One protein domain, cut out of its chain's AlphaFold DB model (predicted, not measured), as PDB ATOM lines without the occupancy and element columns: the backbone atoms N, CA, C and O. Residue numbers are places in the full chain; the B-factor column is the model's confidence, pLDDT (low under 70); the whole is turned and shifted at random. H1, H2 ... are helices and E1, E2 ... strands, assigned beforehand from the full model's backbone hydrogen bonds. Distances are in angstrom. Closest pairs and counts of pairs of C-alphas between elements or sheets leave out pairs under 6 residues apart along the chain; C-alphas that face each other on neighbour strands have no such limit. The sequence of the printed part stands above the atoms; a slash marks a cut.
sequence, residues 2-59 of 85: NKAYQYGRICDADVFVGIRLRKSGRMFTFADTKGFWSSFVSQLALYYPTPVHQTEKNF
ATOM      1  N   ASN A   2     -53.437 -44.316  31.582       90.88
ATOM      2  CA  ASN A   2     -53.698 -45.765  31.384       90.88
ATOM      3  C   ASN A   2     -55.007 -46.086  30.618       90.88
ATOM      4  O   ASN A   2     -54.966 -46.800  29.624       90.88
ATOM      5  N   LYS A   3     -56.150 -45.490  30.993       91.88
ATOM      6  CA  LYS A   3     -57.415 -45.698  30.256       91.88
ATOM      7  C   LYS A   3     -57.309 -45.351  28.764       91.88
ATOM      8  O   LYS A   3     -57.852 -46.070  27.943       91.88
ATOM      9  N   ALA A   4     -56.597 -44.280  28.415       92.50
ATOM     10  CA  ALA A   4     -56.416 -43.857  27.026       92.50
ATOM     11  C   ALA A   4     -55.587 -44.868  26.219       92.50
ATOM     12  O   ALA A   4     -55.947 -45.176  25.090       92.50
ATOM     13  N   TYR A   5     -54.542 -45.432  26.832       91.75
ATOM     14  CA  TYR A   5     -53.783 -46.550  26.267       91.75
ATOM     15  C   TYR A   5     -54.673 -47.777  26.016       91.75
ATOM     16  O   TYR A   5     -54.659 -48.329  24.919       91.75
ATOM     17  N   GLN A   6     -55.500 -48.169  26.992       92.25
ATOM     18  CA  GLN A   6     -56.407 -49.310  26.817       92.25
ATOM     19  C   GLN A   6     -57.443 -49.078  25.714       92.25
ATOM     20  O   GLN A   6     -57.665 -49.969  24.901       92.25
ATOM     21  N   TYR A   7     -58.034 -47.882  25.639       90.94
ATOM     22  CA  TYR A   7     -58.967 -47.546  24.560       90.94
ATOM     23  C   TYR A   7     -58.305 -47.582  23.183       90.94
ATOM     24  O   TYR A   7     -58.888 -48.151  22.266       90.94
ATOM     25  N   GLY A   8     -57.088 -47.041  23.047       90.69
ATOM     26  CA  GLY A   8     -56.332 -47.124  21.796       90.69
ATOM     27  C   GLY A   8     -56.145 -48.570  21.332       90.69
ATOM     28  O   GLY A   8     -56.381 -48.872  20.170       90.69
ATOM     29  N   ARG A   9     -55.838 -49.491  22.258       90.44
ATOM     30  CA  ARG A   9     -55.683 -50.923  21.948       90.44
ATOM     31  C   ARG A   9     -56.989 -51.650  21.641       90.44
ATOM     32  O   ARG A   9     -57.016 -52.464  20.727       90.44
ATOM     33  N   ILE A  10     -58.049 -51.416  22.418       94.38
ATOM     34  CA  ILE A  10     -59.337 -52.115  22.251       94.38
ATOM     35  C   ILE A  10     -60.025 -51.681  20.955       94.38
ATOM     36  O   ILE A  10     -60.684 -52.490  20.306       94.38
ATOM     37  N   CYS A  11     -59.888 -50.406  20.594       93.69
ATOM     38  CA  CYS A  11     -60.580 -49.813  19.456       93.69
ATOM     39  C   CYS A  11     -59.695 -49.632  18.218       93.69
ATOM     40  O   CYS A  11     -60.194 -49.088  17.239       93.69
ATOM     41  N   ASP A  12     -58.423 -50.046  18.271       91.12
ATOM     42  CA  ASP A  12     -57.423 -49.815  17.218       91.12
ATOM     43  C   ASP A  12     -57.406 -48.347  16.749       91.12
ATOM     44  O   ASP A  12     -57.613 -48.020  15.582       91.12
ATOM     45  N   ALA A  13     -57.272 -47.433  17.715       90.88
ATOM     46  CA  ALA A  13     -57.457 -46.001  17.509       90.88
ATOM     47  C   ALA A  13     -56.215 -45.188  17.897       90.88
ATOM     48  O   ALA A  13     -55.619 -45.390  18.958       90.88
ATOM     49  N   ASP A  14     -55.894 -44.177  17.086       91.50
ATOM     50  CA  ASP A  14     -54.864 -43.182  17.389       91.50
ATOM     51  C   ASP A  14     -55.333 -42.214  18.493       91.50
ATOM     52  O   ASP A  14     -56.070 -41.255  18.242       91.50
ATOM     53  N   VAL A  15     -54.872 -42.405  19.732       91.25
ATOM     54  CA  VAL A  15     -55.294 -41.590  20.886       91.25
ATOM     55  C   VAL A  15     -54.217 -40.589  21.317       91.25
ATOM     56  O   VAL A  15     -53.059 -40.949  21.521       91.25
ATOM     57  N   PHE A  16     -54.630 -39.341  21.563       93.06
ATOM     58  CA  PHE A  16     -53.831 -38.324  22.249       93.06
ATOM     59  C   PHE A  16     -54.553 -37.807  23.499       93.06
ATOM     60  O   PHE A  16     -55.740 -37.485  23.460       93.06
ATOM     61  N   VAL A  17     -53.824 -37.668  24.609       94.31
ATOM     62  CA  VAL A  17     -54.321 -37.015  25.827       94.31
ATOM     63  C   VAL A  17     -53.293 -36.022  26.347       94.31
ATOM     64  O   VAL A  17     -52.140 -36.374  26.580       94.31
ATOM     65  N   GLY A  18     -53.730 -34.790  26.608       94.12
ATOM     66  CA  GLY A  18     -52.938 -33.748  27.257       94.12
ATOM     67  C   GLY A  18     -53.638 -33.220  28.508       94.12
ATOM     68  O   GLY A  18     -54.803 -32.839  28.459       94.12
ATOM     69  N   ILE A  19     -52.929 -33.176  29.634       94.44
ATOM     70  CA  ILE A  19     -53.437 -32.661  30.910       94.44
ATOM     71  C   ILE A  19     -52.507 -31.558  31.403       94.44
ATOM     72  O   ILE A  19     -51.336 -31.813  31.671       94.44
ATOM     73  N   ARG A  20     -53.032 -30.338  31.584       94.19
ATOM     74  CA  ARG A  20     -52.298 -29.221  32.204       94.19
ATOM     75  C   ARG A  20     -52.806 -28.947  33.614       94.19
ATOM     76  O   ARG A  20     -53.954 -28.548  33.806       94.19
ATOM     77  N   LEU A  21     -51.930 -29.080  34.604       95.19
ATOM     78  CA  LEU A  21     -52.229 -28.699  35.979       95.19
ATOM     79  C   LEU A  21     -52.175 -27.176  36.107       95.19
ATOM     80  O   LEU A  21     -51.105 -26.580  36.058       95.19
ATOM     81  N   ARG A  22     -53.333 -26.530  36.296       94.06
ATOM     82  CA  ARG A  22     -53.439 -25.056  36.329       94.06
ATOM     83  C   ARG A  22     -52.537 -24.412  37.384       94.06
ATOM     84  O   ARG A  22     -51.927 -23.391  37.103       94.06
ATOM     85  N   LYS A  23     -52.422 -25.033  38.563       95.25
ATOM     86  CA  LYS A  23     -51.640 -24.505  39.692       95.25
ATOM     87  C   LYS A  23     -50.133 -24.459  39.417       95.25
ATOM     88  O   LYS A  23     -49.477 -23.528  39.857       95.25
ATOM     89  N   SER A  24     -49.583 -25.460  38.729       91.44
ATOM     90  CA  SER A  24     -48.136 -25.562  38.472       91.44
ATOM     91  C   SER A  24     -47.747 -25.232  37.033       91.44
ATOM     92  O   SER A  24     -46.563 -25.211  36.712       91.44
ATOM     93  N   GLY A  25     -48.723 -25.064  36.140       91.00
ATOM     94  CA  GLY A  25     -48.504 -24.933  34.701       91.00
ATOM     95  C   GLY A  25     -47.977 -26.205  34.027       91.00
ATOM     96  O   GLY A  25     -47.873 -26.231  32.804       91.00
ATOM     97  N   ARG A  26     -47.670 -27.270  34.785       93.44
ATOM     98  CA  ARG A  26     -47.083 -28.503  34.246       93.44
ATOM     99  C   ARG A  26     -48.073 -29.229  33.351       93.44
ATOM    100  O   ARG A  26     -49.240 -29.397  33.713       93.44
ATOM    101  N   MET A  27     -47.572 -29.702  32.217       94.81
ATOM    102  CA  MET A  27     -48.332 -30.475  31.248       94.81
ATOM    103  C   MET A  27     -47.830 -31.918  31.208       94.81
ATOM    104  O   MET A  27     -46.627 -32.164  31.209       94.81
ATOM    105  N   PHE A  28     -48.764 -32.859  31.187       95.06
ATOM    106  CA  PHE A  28     -48.526 -34.287  31.037       95.06
ATOM    107  C   PHE A  28     -49.236 -34.746  29.777       95.06
ATOM    108  O   PHE A  28     -50.400 -34.392  29.576       95.06
ATOM    109  N   THR A  29     -48.565 -35.516  28.934       95.44
ATOM    110  CA  THR A  29     -49.147 -35.983  27.676       95.44
ATOM    111  C   THR A  29     -48.993 -37.484  27.511       95.44
ATOM    112  O   THR A  29     -48.095 -38.091  28.085       95.44
ATOM    113  N   PHE A  30     -49.882 -38.074  26.724       94.56
ATOM    114  CA  PHE A  30     -49.803 -39.444  26.244       94.56
ATOM    115  C   PHE A  30     -50.200 -39.469  24.769       94.56
ATOM    116  O   PHE A  30     -51.206 -38.861  24.400       94.56
ATOM    117  N   ALA A  31     -49.400 -40.145  23.954       92.25
ATOM    118  CA  ALA A  31     -49.684 -40.466  22.560       92.25
ATOM    119  C   ALA A  31     -48.762 -41.608  22.124       92.25
ATOM    120  O   ALA A  31     -47.692 -41.788  22.713       92.25
ATOM    121  N   ASP A  32     -49.147 -42.328  21.072       82.69
ATOM    122  CA  ASP A  32     -48.197 -43.195  20.384       82.69
ATOM    123  C   ASP A  32     -47.137 -42.349  19.649       82.69
ATOM    124  O   ASP A  32     -47.399 -41.276  19.098       82.69
ATOM    125  N   THR A  33     -45.907 -42.847  19.680       76.44
ATOM    126  CA  THR A  33     -44.719 -42.236  19.082       76.44
ATOM    127  C   THR A  33     -44.507 -42.633  17.623       76.44
ATOM    128  O   THR A  33     -43.687 -42.005  16.955       76.44
ATOM    129  N   LYS A  34     -45.212 -43.657  17.119       79.50
ATOM    130  CA  LYS A  34     -45.028 -44.189  15.759       79.50
ATOM    131  C   LYS A  34     -46.248 -44.028  14.844       79.50
ATOM    132  O   LYS A  34     -46.089 -44.172  13.635       79.50
ATOM    133  N   GLY A  35     -47.413 -43.691  15.391       81.06
ATOM    134  CA  GLY A  35     -48.652 -43.456  14.649       81.06
ATOM    135  C   GLY A  35     -48.903 -42.003  14.232       81.06
ATOM    136  O   GLY A  35     -47.985 -41.179  14.106       81.06
ATOM    137  N   PHE A  36     -50.185 -41.685  14.038       90.94
ATOM    138  CA  PHE A  36     -50.681 -40.402  13.524       90.94
ATOM    139  C   PHE A  36     -50.161 -39.184  14.310       90.94
ATOM    140  O   PHE A  36     -49.868 -38.130  13.743       90.94
ATOM    141  N   TRP A  37     -49.978 -39.341  15.623       90.75
ATOM    142  CA  TRP A  37     -49.566 -38.271  16.535       90.75
ATOM    143  C   TRP A  37     -48.046 -38.057  16.640       90.75
ATOM    144  O   TRP A  37     -47.614 -37.131  17.327       90.75
ATOM    145  N   SER A  38     -47.218 -38.848  15.953       87.88
ATOM    146  CA  SER A  38     -45.744 -38.785  16.038       87.88
ATOM    147  C   SER A  38     -45.159 -37.390  15.743       87.88
ATOM    148  O   SER A  38     -44.260 -36.907  16.445       87.88
ATOM    149  N   SER A  39     -45.710 -36.693  14.746       89.31
ATOM    150  CA  SER A  39     -45.315 -35.323  14.395       89.31
ATOM    151  C   SER A  39     -45.674 -34.322  15.499       89.31
ATOM    152  O   SER A  39     -44.858 -33.471  15.857       89.31
ATOM    153  N   PHE A  40     -46.857 -34.467  16.097       88.31
ATOM    154  CA  PHE A  40     -47.305 -33.642  17.213       88.31
ATOM    155  C   PHE A  40     -46.449 -33.873  18.464       88.31
ATOM    156  O   PHE A  40     -46.028 -32.915  19.109       88.31
ATOM    157  N   VAL A  41     -46.115 -35.130  18.777       89.69
ATOM    158  CA  VAL A  41     -45.227 -35.474  19.899       89.69
ATOM    159  C   VAL A  41     -43.858 -34.814  19.738       89.69
ATOM    160  O   VAL A  41     -43.330 -34.263  20.702       89.69
ATOM    161  N   SER A  42     -43.315 -34.782  18.519       88.38
ATOM    162  CA  SER A  42     -42.043 -34.104  18.233       88.38
ATOM    163  C   SER A  42     -42.107 -32.597  18.520       88.38
ATOM    164  O   SER A  42     -41.145 -32.013  19.015       88.38
ATOM    165  N   GLN A  43     -43.261 -31.966  18.280       90.75
ATOM    166  CA  GLN A  43     -43.479 -30.546  18.571       90.75
ATOM    167  C   GLN A  43     -43.645 -30.255  20.069       90.75
ATOM    168  O   GLN A  43     -43.401 -29.128  20.497       90.75
ATOM    169  N   LEU A  44     -44.001 -31.247  20.899       89.31
ATOM    170  CA  LEU A  44     -44.157 -31.046  22.346       89.31
ATOM    171  C   LEU A  44     -42.868 -30.569  23.024       89.31
ATOM    172  O   LEU A  44     -42.941 -29.848  24.019       89.31
ATOM    173  N   ALA A  45     -41.701 -30.910  22.471       87.12
ATOM    174  CA  ALA A  45     -40.407 -30.453  22.971       87.12
ATOM    175  C   ALA A  45     -40.247 -28.919  22.945       87.12
ATOM    176  O   ALA A  45     -39.427 -28.381  23.684       87.12
ATOM    177  N   LEU A  46     -41.046 -28.214  22.134       90.88
ATOM    178  CA  LEU A  46     -41.003 -26.757  21.985       90.88
ATOM    179  C   LEU A  46     -41.839 -26.005  23.039       90.88
ATOM    180  O   LEU A  46     -41.755 -24.782  23.128       90.88
ATOM    181  N   TYR A  47     -42.656 -26.702  23.836       88.88
ATOM    182  CA  TYR A  47     -43.509 -26.074  24.851       88.88
ATOM    183  C   TYR A  47     -42.746 -25.779  26.152       88.88
ATOM    184  O   TYR A  47     -41.862 -26.538  26.551       88.88
ATOM    185  N   TYR A  48     -43.143 -24.709  26.858       85.94
ATOM    186  CA  TYR A  48     -42.592 -24.349  28.170       85.94
ATOM    187  C   TYR A  48     -43.669 -24.300  29.276       85.94
ATOM    188  O   TYR A  48     -44.693 -23.632  29.099       85.94
ATOM    189  N   PRO A  49     -43.438 -24.941  30.441       89.06
ATOM    190  CA  PRO A  49     -42.353 -25.889  30.708       89.06
ATOM    191  C   PRO A  49     -42.500 -27.150  29.845       89.06
ATOM    192  O   PRO A  49     -43.620 -27.512  29.477       89.06
ATOM    193  N   THR A  50     -41.384 -27.822  29.547       92.75
ATOM    194  CA  THR A  50     -41.385 -29.027  28.706       92.75
ATOM    195  C   THR A  50     -42.378 -30.059  29.253       92.75
ATOM    196  O   THR A  50     -42.267 -30.450  30.424       92.75
ATOM    197  N   PRO A  51     -43.371 -30.490  28.453       94.81
ATOM    198  CA  PRO A  51     -44.355 -31.466  28.886       94.81
ATOM    199  C   PRO A  51     -43.712 -32.806  29.250       94.81
ATOM    200  O   PRO A  51     -42.790 -33.275  28.588       94.81
ATOM    201  N   VAL A  52     -44.244 -33.459  30.281       94.12
ATOM    202  CA  VAL A  52     -43.869 -34.833  30.625       94.12
ATOM    203  C   VAL A  52     -44.659 -35.776  29.724       94.12
ATOM    204  O   VAL A  52     -45.854 -35.990  29.940       94.12
ATOM    205  N   HIS A  53     -43.997 -36.314  28.706       93.25
ATOM    206  CA  HIS A  53     -44.607 -37.237  27.758       93.25
ATOM    207  C   HIS A  53     -44.511 -38.689  28.243       93.25
ATOM    208  O   HIS A  53     -43.444 -39.154  28.642       93.25
ATOM    209  N   GLN A  54     -45.638 -39.395  28.218       93.06
ATOM    210  CA  GLN A  54     -45.759 -40.819  28.503       93.06
ATOM    211  C   GLN A  54     -46.043 -41.577  27.208       93.06
ATOM    212  O   GLN A  54     -46.822 -41.130  26.370       93.06
ATOM    213  N   THR A  55     -45.442 -42.753  27.094       90.56
ATOM    214  CA  THR A  55     -45.563 -43.680  25.967       90.56
ATOM    215  C   THR A  55     -46.211 -44.983  26.429       90.56
ATOM    216  O   THR A  55     -46.410 -45.201  27.625       90.56
ATOM    217  N   GLU A  56     -46.514 -45.878  25.496       87.19
ATOM    218  CA  GLU A  56     -47.097 -47.197  25.779       87.19
ATOM    219  C   GLU A  56     -46.263 -48.025  26.768       87.19
ATOM    220  O   GLU A  56     -46.808 -48.617  27.701       87.19
ATOM    221  N   LYS A  57     -44.930 -47.930  26.676       87.25
ATOM    222  CA  LYS A  57     -43.974 -48.589  27.586       87.25
ATOM    223  C   LYS A  57     -44.186 -48.230  29.057       87.25
ATOM    224  O   LYS A  57     -43.820 -48.993  29.945       87.25
ATOM    225  N   ASN A  58     -44.770 -47.064  29.338       89.12
ATOM    226  CA  ASN A  58     -45.084 -46.647  30.703       89.12
ATOM    227  C   ASN A  58     -46.274 -47.419  31.307       89.12
ATOM    228  O   ASN A  58     -46.488 -47.325  32.515       89.12
ATOM    229  N   PHE A  59     -47.043 -48.155  30.497       85.00
ATOM    230  CA  PHE A  59     -48.252 -48.878  30.908       85.00
ATOM    231  C   PHE A  59     -48.173 -50.396  30.686       85.00
ATOM    232  O   PHE A  59     -48.937 -51.125  31.313       85.00
TER     233      PHE A  59
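AT A GLANCE: This is residues 2 to 59 of the 85 residues of an uncharacterized protein of Petromyces alliaceus (UniProt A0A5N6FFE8). Look for a small sheet of three short strands, a hairpin of E1 and E2 with E3 beside E2, which has helix H2 packed over one face and running along the strands. Helix H1 sits at the end of the sheet where E1 begins and E2 ends, and only grazes it. The printed part has 58 residues, with two named helices and three named strands in the order H1, E1, E2, H2, E3; the class is mixed, helices and strands. The sheet, in the order E1, E2, E3, is mixed, with E1 and E2 antiparallel and E2 and E3 parallel. The whole is compact, with a radius of gyration of the C-alphas of 11.6 A and spans of 33 by 22 by 16 A.

IN THESE COORDINATES: Find C-alpha 2 at (-53.698, -45.765, 31.384); from there H1, residues 2 to 11, runs 14.4 A. After a tight link, find C-alpha 16 at (-53.831, -38.324, 22.249), where E1, residues 16 to 20, begins its 13.6 A. E2 follows as residues 27 to 31, 13.3 A long. H2 holds residues 38 to 44 and measures 10.1 A. E3, residues 52 to 54, measures 6.6 A and ends at C-alpha 54, at (-45.759, -40.819, 28.503).

HOW THE PARTS SIT: Begin at the inner strand E2. The hairpin of E1 and E2 is antiparallel at 174 degrees; look there for N 17 and O 30, 2.9 A apart, and N 28 and O 19, 2.8 A apart, both within hydrogen-bond range. On the other side of E2, E3 is parallel to it at 24 degrees, with N 54 and O 29 within hydrogen-bond range at 2.8 A. E1 and E3 are the edge strands. E2, H2 and E3 form a strand-helix-strand unit, two parallel neighbour strands with a helix between them along the chain, and its crossover is right-handed. H2 is on the sheet at a height of 9.4 A, over E2, and runs along the strands, at 7 degrees to E2 on the local plane. The closest C-alphas of E2 and H2 are those of Ala 31 and Val 41, 7.2 A apart. H1 only grazes the sheet, with its residues 2 to 8; its closest C-alphas to E1 are those of Ala 4 and Val 17, 7.3 A apart. H1 and H2 are apart. In H1 and H2 every O i to N i+4 pair is within hydrogen-bond range.

THE WHOLE: The two C-alphas farthest apart, those of Asp 12 and Lys 23, stand 34.3 A from each other, while those of Asn 2 and Phe 59, the first and last printed, are 6.3 A apart. The printed part has no cut and no long link. The mean pLDDT of the printed part is 90.7, and no printed residue is under 70.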